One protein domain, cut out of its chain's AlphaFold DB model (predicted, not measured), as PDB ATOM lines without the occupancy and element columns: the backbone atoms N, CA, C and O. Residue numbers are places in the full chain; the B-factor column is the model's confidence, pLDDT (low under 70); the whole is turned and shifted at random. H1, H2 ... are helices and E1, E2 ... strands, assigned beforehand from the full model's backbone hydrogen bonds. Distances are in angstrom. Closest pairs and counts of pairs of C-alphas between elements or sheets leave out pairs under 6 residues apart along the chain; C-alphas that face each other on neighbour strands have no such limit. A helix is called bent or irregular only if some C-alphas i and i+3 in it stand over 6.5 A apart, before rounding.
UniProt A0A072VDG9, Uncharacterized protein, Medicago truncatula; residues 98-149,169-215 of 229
ATOM      1  N   HIS A  98     197.883 220.604 189.498       92.62
ATOM      2  CA  HIS A  98     197.678 221.375 190.721       92.62
ATOM      3  C   HIS A  98     198.974 221.502 191.537       92.62
ATOM      4  O   HIS A  98     199.342 222.601 191.950       92.62
ATOM      5  N   PHE A  99     199.695 220.392 191.723       92.94
ATOM      6  CA  PHE A  99     200.970 220.367 192.431       92.94
ATOM      7  C   PHE A  99     201.984 221.328 191.805       92.94
ATOM      8  O   PHE A  99     202.473 222.214 192.500       92.94
ATOM      9  N   VAL A 100     202.247 221.210 190.502       92.31
ATOM     10  CA  VAL A 100     203.217 222.045 189.782       92.31
ATOM     11  C   VAL A 100     202.883 223.525 189.945       92.31
ATOM     12  O   VAL A 100     203.752 224.297 190.350       92.31
ATOM     13  N   ASN A 101     201.622 223.904 189.722       88.88
ATOM     14  CA  ASN A 101     201.195 225.300 189.820       88.88
ATOM     15  C   ASN A 101     201.297 225.835 191.254       88.88
ATOM     16  O   ASN A 101     201.822 226.922 191.458       88.88
ATOM     17  N   SER A 102     200.895 225.050 192.258       87.69
ATOM     18  CA  SER A 102     201.040 225.448 193.665       87.69
ATOM     19  C   SER A 102     202.499 225.502 194.130       87.69
ATOM     20  O   SER A 102     202.843 226.286 195.013       87.69
ATOM     21  N   SER A 103     203.374 224.683 193.536       85.25
ATOM     22  CA  SER A 103     204.765 224.566 193.971       85.25
ATOM     23  C   SER A 103     205.601 225.804 193.645       85.25
ATOM     24  O   SER A 103     206.539 226.100 194.383       85.25
ATOM     25  N   LEU A 104     205.219 226.550 192.602       79.44
ATOM     26  CA  LEU A 104     205.835 227.826 192.224       79.44
ATOM     27  C   LEU A 104     205.588 228.929 193.263       79.44
ATOM     28  O   LEU A 104     206.457 229.772 193.473       79.44
ATOM     29  N   ASP A 105     204.431 228.895 193.924       72.88
ATOM     30  CA  ASP A 105     204.056 229.852 194.972       72.88
ATOM     31  C   ASP A 105     204.487 229.381 196.375       72.88
ATOM     32  O   ASP A 105     204.523 230.155 197.337       72.88
ATOM     33  N   SER A 106     204.804 228.091 196.513       71.62
ATOM     34  CA  SER A 106     205.181 227.465 197.779       71.62
ATOM     35  C   SER A 106     206.652 227.710 198.140       71.62
ATOM     36  O   SER A 106     207.532 227.731 197.280       71.62
ATOM     37  N   LYS A 107     206.954 227.821 199.441       73.69
ATOM     38  CA  LYS A 107     208.340 227.894 199.936       73.69
ATOM     39  C   LYS A 107     208.990 226.506 199.927       73.69
ATOM     40  O   LYS A 107     209.046 225.849 200.964       73.69
ATOM     41  N   LEU A 108     209.484 226.068 198.773       83.81
ATOM     42  CA  LEU A 108     210.420 224.945 198.704       83.81
ATOM     43  C   LEU A 108     211.749 225.342 199.352       83.81
ATOM     44  O   LEU A 108     212.260 226.439 199.123       83.81
ATOM     45  N   LEU A 109     212.305 224.451 200.171       88.81
ATOM     46  CA  LEU A 109     213.603 224.662 200.801       88.81
ATOM     47  C   LEU A 109     214.693 224.062 199.918       88.81
ATOM     48  O   LEU A 109     214.805 222.843 199.806       88.81
ATOM     49  N   PHE A 110     215.507 224.918 199.311       91.44
ATOM     50  CA  PHE A 110     216.676 224.484 198.556       91.44
ATOM     51  C   PHE A 110     217.882 224.356 199.478       91.44
ATOM     52  O   PHE A 110     218.224 225.306 200.182       91.44
ATOM     53  N   VAL A 111     218.531 223.195 199.468       92.06
ATOM     54  CA  VAL A 111     219.748 222.947 200.246       92.06
ATOM     55  C   VAL A 111     220.884 222.624 199.299       92.06
ATOM     56  O   VAL A 111     220.817 221.644 198.563       92.06
ATOM     57  N   ASP A 112     221.912 223.457 199.334       92.19
ATOM     58  CA  ASP A 112     223.159 223.252 198.616       92.19
ATOM     59  C   ASP A 112     223.983 222.162 199.311       92.19
ATOM     60  O   ASP A 112     224.214 222.222 200.525       92.19
ATOM     61  N   LEU A 113     224.391 221.157 198.536       92.25
ATOM     62  CA  LEU A 113     225.229 220.046 198.971       92.25
ATOM     63  C   LEU A 113     226.624 220.036 198.330       92.25
ATOM     64  O   LEU A 113     227.379 219.105 198.608       92.25
ATOM     65  N   GLU A 114     226.973 221.017 197.494       89.38
ATOM     66  CA  GLU A 114     228.285 221.085 196.828       89.38
ATOM     67  C   GLU A 114     229.414 221.407 197.814       89.38
ATOM     68  O   GLU A 114     230.560 221.002 197.633       89.38
ATOM     69  N   HIS A 115     229.084 222.112 198.894       84.62
ATOM     70  CA  HIS A 115     230.040 222.573 199.890       84.62
ATOM     71  C   HIS A 115     230.146 221.612 201.083       84.62
ATOM     72  O   HIS A 115     229.190 220.933 201.449       84.62
ATOM     73  N   GLU A 116     231.299 221.595 201.764       78.69
ATOM     74  CA  GLU A 116     231.572 220.704 202.913       78.69
ATOM     75  C   GLU A 116     230.538 220.832 204.054       78.69
ATOM     76  O   GLU A 116     230.269 219.880 204.794       78.69
ATOM     77  N   SER A 117     229.952 222.021 204.207       82.69
ATOM     78  CA  SER A 117     228.798 222.259 205.070       82.69
ATOM     79  C   SER A 117     227.550 222.461 204.208       82.69
ATOM     80  O   SER A 117     227.501 223.467 203.496       82.69
ATOM     81  N   PRO A 118     226.535 221.587 204.299       88.81
ATOM     82  CA  PRO A 118     225.249 221.816 203.655       88.81
ATOM     83  C   PRO A 118     224.611 223.125 204.116       88.81
ATOM     84  O   PRO A 118     224.567 223.403 205.319       88.81
ATOM     85  N   GLN A 119     224.111 223.923 203.178       88.44
ATOM     86  CA  GLN A 119     223.545 225.240 203.477       88.44
ATOM     87  C   GLN A 119     222.177 225.421 202.833       88.44
ATOM     88  O   GLN A 119     221.949 225.051 201.684       88.44
ATOM     89  N   LEU A 120     221.253 226.019 203.587       90.19
ATOM     90  CA  LEU A 120     219.973 226.448 203.042       90.19
ATOM     91  C   LEU A 120     220.194 227.673 202.151       90.19
ATOM     92  O   LEU A 120     220.772 228.669 202.584       90.19
ATOM     93  N   ILE A 121     219.674 227.620 200.933       89.19
ATOM     94  CA  ILE A 121     219.717 228.742 200.004       89.19
ATOM     95  C   ILE A 121     218.610 229.723 200.378       89.19
ATOM     96  O   ILE A 121     217.422 229.430 200.246       89.19
ATOM     97  N   THR A 122     219.005 230.902 200.859       87.31
ATOM     98  CA  THR A 122     218.077 231.979 201.243       87.31
ATOM     99  C   THR A 122     217.761 232.932 200.095       87.31
ATOM    100  O   THR A 122     216.699 233.547 200.091       87.31
ATOM    101  N   GLU A 123     218.680 233.065 199.138       89.00
ATOM    102  CA  GLU A 123     218.574 233.950 197.976       89.00
ATOM    103  C   GLU A 123     218.750 233.112 196.706       89.00
ATOM    104  O   GLU A 123     219.869 232.746 196.338       89.00
ATOM    105  N   ILE A 124     217.631 232.766 196.064       88.50
ATOM    106  CA  ILE A 124     217.601 231.879 194.892       88.50
ATOM    107  C   ILE A 124     218.435 232.469 193.748       88.50
ATOM    108  O   ILE A 124     219.143 231.729 193.071       88.50
ATOM    109  N   GLU A 125     218.425 233.794 193.572       89.69
ATOM    110  CA  GLU A 125     219.120 234.490 192.483       89.69
ATOM    111  C   GLU A 125     220.647 234.347 192.549       89.69
ATOM    112  O   GLU A 125     221.328 234.534 191.540       89.69
ATOM    113  N   LYS A 126     221.195 234.012 193.724       89.12
ATOM    114  CA  LYS A 126     222.633 233.794 193.922       89.12
ATOM    115  C   LYS A 126     223.079 232.369 193.602       89.12
ATOM    116  O   LYS A 126     224.279 232.136 193.486       89.12
ATOM    117  N   SER A 127     222.150 231.423 193.457       91.44
ATOM    118  CA  SER A 127     222.459 230.030 193.141       91.44
ATOM    119  C   SER A 127     222.067 229.702 191.706       91.44
ATOM    120  O   SER A 127     220.889 229.685 191.347       91.44
ATOM    121  N   GLN A 128     223.068 229.378 190.886       92.75
ATOM    122  CA  GLN A 128     222.853 228.947 189.506       92.75
ATOM    123  C   GLN A 128     221.960 227.700 189.437       92.75
ATOM    124  O   GLN A 128     221.026 227.670 188.637       92.75
ATOM    125  N   LEU A 129     222.186 226.708 190.304       93.44
ATOM    126  CA  LEU A 129     221.361 225.500 190.367       93.44
ATOM    127  C   LEU A 129     219.923 225.817 190.793       93.44
ATOM    128  O   LEU A 129     218.980 225.334 190.173       93.44
ATOM    129  N   ALA A 130     219.719 226.673 191.796       93.00
ATOM    130  CA  ALA A 130     218.362 227.041 192.200       93.00
ATOM    131  C   ALA A 130     217.610 227.758 191.062       93.00
ATOM    132  O   ALA A 130     216.450 227.449 190.793       93.00
ATOM    133  N   MET A 131     218.283 228.649 190.327       93.62
ATOM    134  CA  MET A 131     217.726 229.322 189.146       93.62
ATOM    135  C   MET A 131     217.404 228.353 187.996       93.62
ATOM    136  O   MET A 131     216.348 228.475 187.362       93.62
ATOM    137  N   GLN A 132     218.276 227.373 187.730       94.88
ATOM    138  CA  GLN A 132     218.007 226.304 186.761       94.88
ATOM    139  C   GLN A 132     216.792 225.471 187.195       94.88
ATOM    140  O   GLN A 132     215.893 225.237 186.389       94.88
ATOM    141  N   MET A 133     216.700 225.108 188.478       94.19
ATOM    142  CA  MET A 133     215.563 224.366 189.021       94.19
ATOM    143  C   MET A 133     214.248 225.141 188.869       94.19
ATOM    144  O   MET A 133     213.267 224.592 188.375       94.19
ATOM    145  N   VAL A 134     214.226 226.437 189.196       92.56
ATOM    146  CA  VAL A 134     213.051 227.302 188.974       92.56
ATOM    147  C   VAL A 134     212.671 227.370 187.491       92.56
ATOM    148  O   VAL A 134     211.488 227.405 187.149       92.56
ATOM    149  N   SER A 135     213.654 227.360 186.587       93.81
ATOM    150  CA  SER A 135     213.402 227.332 185.141       93.81
ATOM    151  C   SER A 135     212.727 226.025 184.709       93.81
ATOM    152  O   SER A 135     211.755 226.064 183.954       93.81
ATOM    153  N   ILE A 136     213.161 224.885 185.258       94.88
ATOM    154  CA  ILE A 136     212.509 223.584 185.047       94.88
ATOM    155  C   ILE A 136     211.074 223.608 185.589       94.88
ATOM    156  O   ILE A 136     210.149 223.208 184.888       94.88
ATOM    157  N   GLN A 137     210.843 224.139 186.792       93.56
ATOM    158  CA  GLN A 137     209.494 224.232 187.370       93.56
ATOM    159  C   GLN A 137     208.540 225.058 186.493       93.56
ATOM    160  O   GLN A 137     207.390 224.669 186.278       93.56
ATOM    161  N   LYS A 138     209.018 226.173 185.926       92.81
ATOM    162  CA  LYS A 138     208.249 226.993 184.973       92.81
ATOM    163  C   LYS A 138     207.950 226.248 183.674       92.81
ATOM    164  O   LYS A 138     206.849 226.377 183.132       92.81
ATOM    165  N   LEU A 139     208.898 225.453 183.183       93.38
ATOM    166  CA  LEU A 139     208.681 224.608 182.012       93.38
ATOM    167  C   LEU A 139     207.591 223.562 182.282       93.38
ATOM    168  O   LEU A 139     206.655 223.438 181.495       93.38
ATOM    169  N   PHE A 140     207.642 222.891 183.435       93.69
ATOM    170  CA  PHE A 140     206.574 221.993 183.878       93.69
ATOM    171  C   PHE A 140     205.223 222.706 183.968       93.69
ATOM    172  O   PHE A 140     204.231 222.166 183.496       93.69
ATOM    173  N   SER A 141     205.162 223.923 184.517       91.44
ATOM    174  CA  SER A 141     203.907 224.691 184.579       91.44
ATOM    175  C   SER A 141     203.363 225.028 183.188       91.44
ATOM    176  O   SER A 141     202.154 225.013 182.974       91.44
ATOM    177  N   THR A 142     204.245 225.242 182.210       90.50
ATOM    178  CA  THR A 142     203.845 225.446 180.811       90.50
ATOM    179  C   THR A 142     203.225 224.176 180.225       90.50
ATOM    180  O   THR A 142     202.145 224.244 179.639       90.50
ATOM    181  N   VAL A 143     203.868 223.019 180.427       89.56
ATOM    182  CA  VAL A 143     203.372 221.706 179.973       89.56
ATOM    183  C   VAL A 143     202.042 221.349 180.643       89.56
ATOM    184  O   VAL A 143     201.103 220.931 179.975       89.56
ATOM    185  N   PHE A 144     201.951 221.539 181.957       88.00
ATOM    186  CA  PHE A 144     200.797 221.189 182.783       88.00
ATOM    187  C   PHE A 144     199.901 222.401 183.067       88.00
ATOM    188  O   PHE A 144     199.418 222.593 184.180       88.00
ATOM    189  N   SER A 145     199.673 223.249 182.066       81.25
ATOM    190  CA  SER A 145     198.747 224.373 182.192       81.25
ATOM    191  C   SER A 145     197.317 223.932 181.848       81.25
ATOM    192  O   SER A 145     197.096 223.117 180.954       81.25
ATOM    193  N   SER A 146     196.314 224.468 182.552       57.38
ATOM    194  CA  SER A 146     194.898 224.063 182.430       57.38
ATOM    195  C   SER A 146     194.281 224.247 181.031       57.38
ATOM    196  O   SER A 146     193.196 223.734 180.781       57.38
ATOM    197  N   ASN A 147     194.977 224.925 180.110       48.44
ATOM    198  CA  ASN A 147     194.583 225.118 178.708       48.44
ATOM    199  C   ASN A 147     195.274 224.139 177.730       48.44
ATOM    200  O   ASN A 147     195.163 224.307 176.512       48.44
ATOM    201  N   GLY A 148     196.004 223.135 178.230       45.84
ATOM    202  CA  GLY A 148     196.740 222.168 177.406       45.84
ATOM    203  C   GLY A 148     195.869 221.340 176.452       45.84
ATOM    204  O   GLY A 148     196.371 220.839 175.451       45.84
ATOM    205  N   GLU A 149     194.559 221.248 176.701       42.53
ATOM    206  CA  GLU A 149     193.618 220.564 175.800       42.53
ATOM    207  C   GLU A 149     193.182 221.430 174.595       42.53
ATOM    208  O   GLU A 149     192.842 220.882 173.548       42.53
ATOM    209  N   GLU A 169     199.469 208.591 175.809       72.38
ATOM    210  CA  GLU A 169     199.773 207.756 176.988       72.38
ATOM    211  C   GLU A 169     201.081 208.039 177.712       72.38
ATOM    212  O   GLU A 169     201.139 207.807 178.921       72.38
ATOM    213  N   CYS A 170     202.111 208.521 177.017       88.75
ATOM    214  CA  CYS A 170     203.429 208.732 177.605       88.75
ATOM    215  C   CYS A 170     203.961 210.118 177.249       88.75
ATOM    216  O   CYS A 170     204.161 210.423 176.077       88.75
ATOM    217  N   ILE A 171     204.199 210.938 178.268       92.62
ATOM    218  CA  ILE A 171     204.750 212.284 178.140       92.62
ATOM    219  C   ILE A 171     206.266 212.191 178.296       92.62
ATOM    220  O   ILE A 171     206.748 211.798 179.353       92.62
ATOM    221  N   ASP A 172     207.027 212.553 177.270       93.00
ATOM    222  CA  ASP A 172     208.482 212.658 177.380       93.00
ATOM    223  C   ASP A 172     208.876 214.099 177.719       93.00
ATOM    224  O   ASP A 172     208.645 215.021 176.937       93.00
ATOM    225  N   LEU A 173     209.453 214.291 178.905       94.94
ATOM    226  CA  LEU A 173     209.987 215.569 179.372       94.94
ATOM    227  C   LEU A 173     211.506 215.521 179.540       94.94
ATOM    228  O   LEU A 173     212.067 216.359 180.234       94.94
ATOM    229  N   SER A 174     212.205 214.583 178.902       93.75
ATOM    230  CA  SER A 174     213.671 214.487 178.986       93.75
ATOM    231  C   SER A 174     214.370 215.782 178.564       93.75
ATOM    232  O   SER A 174     215.381 216.157 179.161       93.75
ATOM    233  N   TYR A 175     213.773 216.519 177.622       92.94
ATOM    234  CA  TYR A 175     214.265 217.816 177.162       92.94
ATOM    235  C   TYR A 175     214.330 218.880 178.274       92.94
ATOM    236  O   TYR A 175     215.122 219.812 178.177       92.94
ATOM    237  N   CYS A 176     213.550 218.749 179.360       93.19
ATOM    238  CA  CYS A 176     213.596 219.701 180.477       93.19
ATOM    239  C   CYS A 176     214.938 219.684 181.219       93.19
ATOM    240  O   CYS A 176     215.281 220.647 181.899       93.19
ATOM    241  N   MET A 177     215.693 218.595 181.072       93.12
ATOM    242  CA  MET A 177     216.992 218.405 181.701       93.12
ATOM    243  C   MET A 177     218.156 218.750 180.762       93.12
ATOM    244  O   MET A 177     219.311 218.751 181.198       93.12
ATOM    245  N   GLU A 178     217.888 219.022 179.482       91.56
ATOM    246  CA  GLU A 178     218.920 219.369 178.504       91.56
ATOM    247  C   GLU A 178     219.583 220.701 178.856       91.56
ATOM    248  O   GLU A 178     218.921 221.674 179.204       91.56
ATOM    249  N   ASN A 179     220.912 220.755 178.733       89.31
ATOM    250  CA  ASN A 179     221.710 221.951 179.028       89.31
ATOM    251  C   ASN A 179     221.558 222.472 180.472       89.31
ATOM    252  O   ASN A 179     221.756 223.660 180.724       89.31
ATOM    253  N   THR A 180     221.226 221.588 181.418       92.69
ATOM    254  CA  THR A 180     221.200 221.898 182.854       92.69
ATOM    255  C   THR A 180     222.245 221.088 183.621       92.69
ATOM    256  O   THR A 180     222.657 219.993 183.206       92.69
ATOM    257  N   ASP A 181     222.651 221.626 184.768       93.44
ATOM    258  CA  ASP A 181     223.502 220.940 185.743       93.44
ATOM    259  C   ASP A 181     222.665 220.217 186.807       93.44
ATOM    260  O   ASP A 181     223.200 219.445 187.601       93.44
ATOM    261  N   ILE A 182     221.342 220.418 186.777       93.44
ATOM    262  CA  ILE A 182     220.380 219.725 187.626       93.44
ATOM    263  C   ILE A 182     220.398 218.236 187.316       93.44
ATOM    264  O   ILE A 182     220.404 217.794 186.166       93.44
ATOM    265  N   LEU A 183     220.388 217.448 188.383       93.00
ATOM    266  CA  LEU A 183     220.373 216.002 188.314       93.00
ATOM    267  C   LEU A 183     218.976 215.466 188.627       93.00
ATOM    268  O   LEU A 183     218.187 216.073 189.351       93.00
ATOM    269  N   VAL A 184     218.678 214.272 188.124       92.81
ATOM    270  CA  VAL A 184     217.396 213.600 188.376       92.81
ATOM    271  C   VAL A 184     217.082 213.426 189.869       92.81
ATOM    272  O   VAL A 184     215.930 213.637 190.239       92.81
ATOM    273  N   PRO A 185     218.039 213.119 190.772       91.94
ATOM    274  CA  PRO A 185     217.763 213.091 192.209       91.94
ATOM    275  C   PRO A 185     217.218 214.417 192.762       91.94
ATOM    276  O   PRO A 185     216.283 214.400 193.562       91.94
ATOM    277  N   THR A 186     217.739 215.558 192.301       93.50
ATOM    278  CA  THR A 186     217.220 216.892 192.641       93.50
ATOM    279  C   THR A 186     215.789 217.061 192.140       93.50
ATOM    280  O   THR A 186     214.901 217.431 192.911       93.50
ATOM    281  N   LEU A 187     215.548 216.732 190.868       94.50
ATOM    282  CA  LEU A 187     214.217 216.811 190.270       94.50
ATOM    283  C   LEU A 187     213.210 215.926 191.019       94.50
ATOM    284  O   LEU A 187     212.107 216.373 191.321       94.50
ATOM    285  N   ASN A 188     213.602 214.702 191.373       94.12
ATOM    286  CA  ASN A 188     212.795 213.763 192.152       94.12
ATOM    287  C   ASN A 188     212.461 214.302 193.543       94.12
ATOM    288  O   ASN A 188     211.351 214.075 194.021       94.12
ATOM    289  N   GLY A 189     213.393 215.024 194.174       92.12
ATOM    290  CA  GLY A 189     213.150 215.745 195.422       92.12
ATOM    291  C   GLY A 189     211.904 216.628 195.320       92.12
ATOM    292  O   GLY A 189     210.986 216.537 196.129       92.12
ATOM    293  N   TRP A 190     211.824 217.418 194.255       94.44
ATOM    294  CA  TRP A 190     210.661 218.262 194.007       94.44
ATOM    295  C   TRP A 190     209.441 217.464 193.537       94.44
ATOM    296  O   TRP A 190     208.402 217.525 194.185       94.44
ATOM    297  N   LEU A 191     209.555 216.692 192.450       94.56
ATOM    298  CA  LEU A 191     208.422 215.997 191.826       94.56
ATOM    299  C   LEU A 191     207.679 215.089 192.808       94.56
ATOM    300  O   LEU A 191     206.454 215.077 192.823       94.56
ATOM    301  N   LEU A 192     208.396 214.362 193.666       92.25
ATOM    302  CA  LEU A 192     207.787 213.441 194.632       92.25
ATOM    303  C   LEU A 192     207.177 214.152 195.855       92.25
ATOM    304  O   LEU A 192     206.702 213.477 196.774       92.25
ATOM    305  N   GLY A 193     207.166 215.488 195.858       89.12
ATOM    306  CA  GLY A 193     206.515 216.321 196.862       89.12
ATOM    307  C   GLY A 193     207.310 216.480 198.155       89.12
ATOM    308  O   GLY A 193     206.705 216.717 199.202       89.12
ATOM    309  N   TYR A 194     208.640 216.328 198.129       89.12
ATOM    310  CA  TYR A 194     209.435 216.601 199.324       89.12
ATOM    311  C   TYR A 194     209.518 218.115 199.573       89.12
ATOM    312  O   TYR A 194     209.702 218.894 198.638       89.12
ATOM    313  N   PRO A 195     209.427 218.561 200.842       84.94
ATOM    314  CA  PRO A 195     209.516 219.983 201.187       84.94
ATOM    315  C   PRO A 195     210.932 220.554 201.014       84.94
ATOM    316  O   PRO A 195     211.125 221.770 201.038       84.94
ATOM    317  N   VAL A 196     211.920 219.668 200.872       89.00
ATOM    318  CA  VAL A 196     213.339 219.978 200.746       89.00
ATOM    319  C   VAL A 196     213.847 219.412 199.432       89.00
ATOM    320  O   VAL A 196     213.655 218.229 199.148       89.00
ATOM    321  N   VAL A 197     214.544 220.247 198.671       92.12
ATOM    322  CA  VAL A 197     215.186 219.880 197.413       92.12
ATOM    323  C   VAL A 197     216.686 220.088 197.559       92.12
ATOM    324  O   VAL A 197     217.161 221.203 197.771       92.12
ATOM    325  N   TYR A 198     217.430 218.994 197.447       93.75
ATOM    326  CA  TYR A 198     218.884 219.014 197.499       93.75
ATOM    327  C   TYR A 198     219.462 219.369 196.133       93.75
ATOM    328  O   TYR A 198     219.132 218.727 195.134       93.75
ATOM    329  N   LEU A 199     220.323 220.379 196.098       94.38
ATOM    330  CA  LEU A 199     220.978 220.889 194.902       94.38
ATOM    331  C   LEU A 199     222.461 220.526 194.931       94.38
ATOM    332  O   LEU A 199     223.140 220.772 195.925       94.38
ATOM    333  N   PHE A 200     222.935 219.927 193.845       94.19
ATOM    334  CA  PHE A 200     224.347 219.674 193.577       94.19
ATOM    335  C   PHE A 200     224.531 219.389 192.087       94.19
ATOM    336  O   PHE A 200     223.666 218.769 191.460       94.19
ATOM    337  N   GLY A 201     225.642 219.850 191.522       91.44
ATOM    338  CA  GLY A 201     226.006 219.610 190.137       91.44
ATOM    339  C   GLY A 201     226.636 218.235 189.907       91.44
ATOM    340  O   GLY A 201     226.983 217.495 190.832       91.44
ATOM    341  N   LYS A 202     226.825 217.908 188.624       89.50
ATOM    342  CA  LYS A 202     227.455 216.658 188.152       89.50
ATOM    343  C   LYS A 202     228.838 216.420 188.761       89.50
ATOM    344  O   LYS A 202     229.166 215.282 189.092       89.50
ATOM    345  N   ASP A 203     229.607 217.485 188.955       91.38
ATOM    346  CA  ASP A 203     230.980 217.406 189.459       91.38
ATOM    347  C   ASP A 203     231.054 217.211 190.986       91.38
ATOM    348  O   ASP A 203     232.106 216.855 191.511       91.38
ATOM    349  N   HIS A 204     229.925 217.347 191.694       92.50
ATOM    350  CA  HIS A 204     229.838 217.318 193.160       92.50
ATOM    351  C   HIS A 204     229.028 216.136 193.709       92.50
ATOM    352  O   HIS A 204     228.624 216.126 194.871       92.50
ATOM    353  N   ILE A 205     228.794 215.093 192.902       91.62
ATOM    354  CA  ILE A 205     228.020 213.911 193.328       91.62
ATOM    355  C   ILE A 205     228.650 213.246 194.563       91.62
ATOM    356  O   ILE A 205     227.938 212.873 195.496       91.62
ATOM    357  N   SER A 206     229.980 213.098 194.587       91.38
ATOM    358  CA  SER A 206     230.688 212.478 195.717       91.38
ATOM    359  C   SER A 206     230.524 213.290 197.004       91.38
ATOM    360  O   SER A 206     230.256 212.719 198.064       91.38
ATOM    361  N   ASP A 207     230.635 214.615 196.903       91.69
ATOM    362  CA  ASP A 207     230.484 215.536 198.031       91.69
ATOM    363  C   ASP A 207     229.051 215.502 198.566       91.69
ATOM    364  O   ASP A 207     228.832 215.341 199.769       91.69
ATOM    365  N   ALA A 208     228.062 215.524 197.670       91.38
ATOM    366  CA  ALA A 208     226.655 215.442 198.034       91.38
ATOM    367  C   ALA A 208     226.310 214.130 198.755       91.38
ATOM    368  O   ALA A 208     225.631 214.147 199.786       91.38
ATOM    369  N   VAL A 209     226.813 212.991 198.268       91.12
ATOM    370  CA  VAL A 209     226.623 211.685 198.922       91.12
ATOM    371  C   VAL A 209     227.273 211.666 200.304       91.12
ATOM    372  O   VAL A 209     226.650 211.210 201.269       91.12
ATOM    373  N   TYR A 210     228.502 212.172 200.424       91.06
ATOM    374  CA  TYR A 210     229.191 212.276 201.708       91.06
ATOM    375  C   TYR A 210     228.402 213.143 202.696       91.06
ATOM    376  O   TYR A 210     228.173 212.730 203.838       91.06
ATOM    377  N   ASN A 211     227.921 214.301 202.247       90.25
ATOM    378  CA  ASN A 211     227.141 215.232 203.049       90.25
ATOM    379  C   ASN A 211     225.831 214.615 203.546       90.25
ATOM    380  O   ASN A 211     225.564 214.638 204.747       90.25
ATOM    381  N   LEU A 212     225.057 213.981 202.661       89.12
ATOM    382  CA  LEU A 212     223.810 213.296 203.025       89.12
ATOM    383  C   LEU A 212     224.030 212.129 203.997       89.12
ATOM    384  O   LEU A 212     223.149 211.818 204.795       89.12
ATOM    385  N   SER A 213     225.195 211.483 203.931       87.44
ATOM    386  CA  SER A 213     225.504 210.304 204.746       87.44
ATOM    387  C   SER A 213     226.091 210.644 206.116       87.44
ATOM    388  O   SER A 213     226.014 209.824 207.030       87.44
ATOM    389  N   THR A 214     226.722 211.812 206.267       85.94
ATOM    390  CA  THR A 214     227.556 212.112 207.447       85.94
ATOM    391  C   THR A 214     227.213 213.413 208.161       85.94
ATOM    392  O   THR A 214     227.569 213.568 209.331       85.94
ATOM    393  N   LYS A 215     226.534 214.356 207.500       82.25
ATOM    394  CA  LYS A 215     226.272 215.688 208.053       82.25
ATOM    395  C   LYS A 215     224.816 215.816 208.490       82.25
ATOM    396  O   LYS A 215     223.892 215.346 207.832       82.25
TER     397      LYS A 215
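This is residues 98 to 149 and 169 to 215 of the 229 residues of an uncharacterized protein of Medicago truncatula (UniProt A0A072VDG9). The long helix H2 runs along the length of an elongated body, with its first residues, 128 to 133, beside a small sheet of two parallel strands, E1 and E3, and with H4 packed on E3 near the middle. H1 and the short H3 meet H2 farther along, H1 and E2 lie toward the end of the body where the cut is, and H5 stands at the opposite end, joined to E3 by a tight link. The printed part has 99 residues, with five named helices and three named strands in the order H1, E1, H2, E2, H3, H4, E3, H5; the sheet's order is E1, E3, and the class is mostly helix. The whole is compact, with a radius of gyration of the C-alphas of 14.0 A, and spans 47 by 25 by 22 A.

H1, residues 98 to 105, begins at C-alpha 98 at (197.678, 221.375, 190.721) and is 11.4 A long. E1 is residues 109 to 112, 9.9 A. H2, residues 128 to 143, is the longest helix at 22.9 A, from C-alpha 128 at (222.853, 228.947, 189.506). After the cut come E2, residues 170 to 172, H3, residues 174 to 177, and H4, residues 184 to 191, 9.9 A. E3, residues 196 to 199, is 9.7 A long. H5, residues 202 to 214, is 19.8 A long and ends at C-alpha 214 at (227.556, 212.112, 207.447); it is irregular, with C-alphas 203 and 206 at 8.0 A.

E1 and E3 are parallel neighbours at 28 degrees, with N 197 and O 109 at 2.8 A and N 111 and O 197 at 3.0 A, within hydrogen-bond range. Residues 111 to 112 of E1 also pair, antiparallel, with residues 119 to 120. The closest C-alphas of H4 and E3 are those of Gly 189 and Val 197, 5.0 A apart; those of H2 and E3 are Leu 129 and Leu 199, 6.5 A. H2 and H4 are close but not clearly touching, at 7.8 A between the C-alphas of Met 133 and Leu 187. With its residues 134 to 141 alone, H2 touches H1 at a steep tilt of 39 degrees, opposite ways; the closest C-alphas are those of Val 100 and Ser 141, 5.9 A. H2 and H3 only just touch, with 3 pairs of C-alphas within 8 A, the closest those of Ile 136 and Cys 176, 6.1 A. H1 and H4 are near each other, with 5 pairs of C-alphas within 10 A. H5 touches no helix, and E2 pairs with no named strand. In H2 and H4 every O i to N i+4 pair is within hydrogen-bond range, in H1 2 of 4 and in H5 7 of 9; H3 is too short for such a pair.

The two C-alphas farthest apart are those of Glu 149 and Thr 214, 47.2 A. Residues 150 to 168 are not printed, and C-alphas 149 and 169 are 14.3 A apart across this cut. The link from E1 to H2, 15 residues, is long. The mean pLDDT of the printed part is 88.3; residues 146 to 149 are under 70.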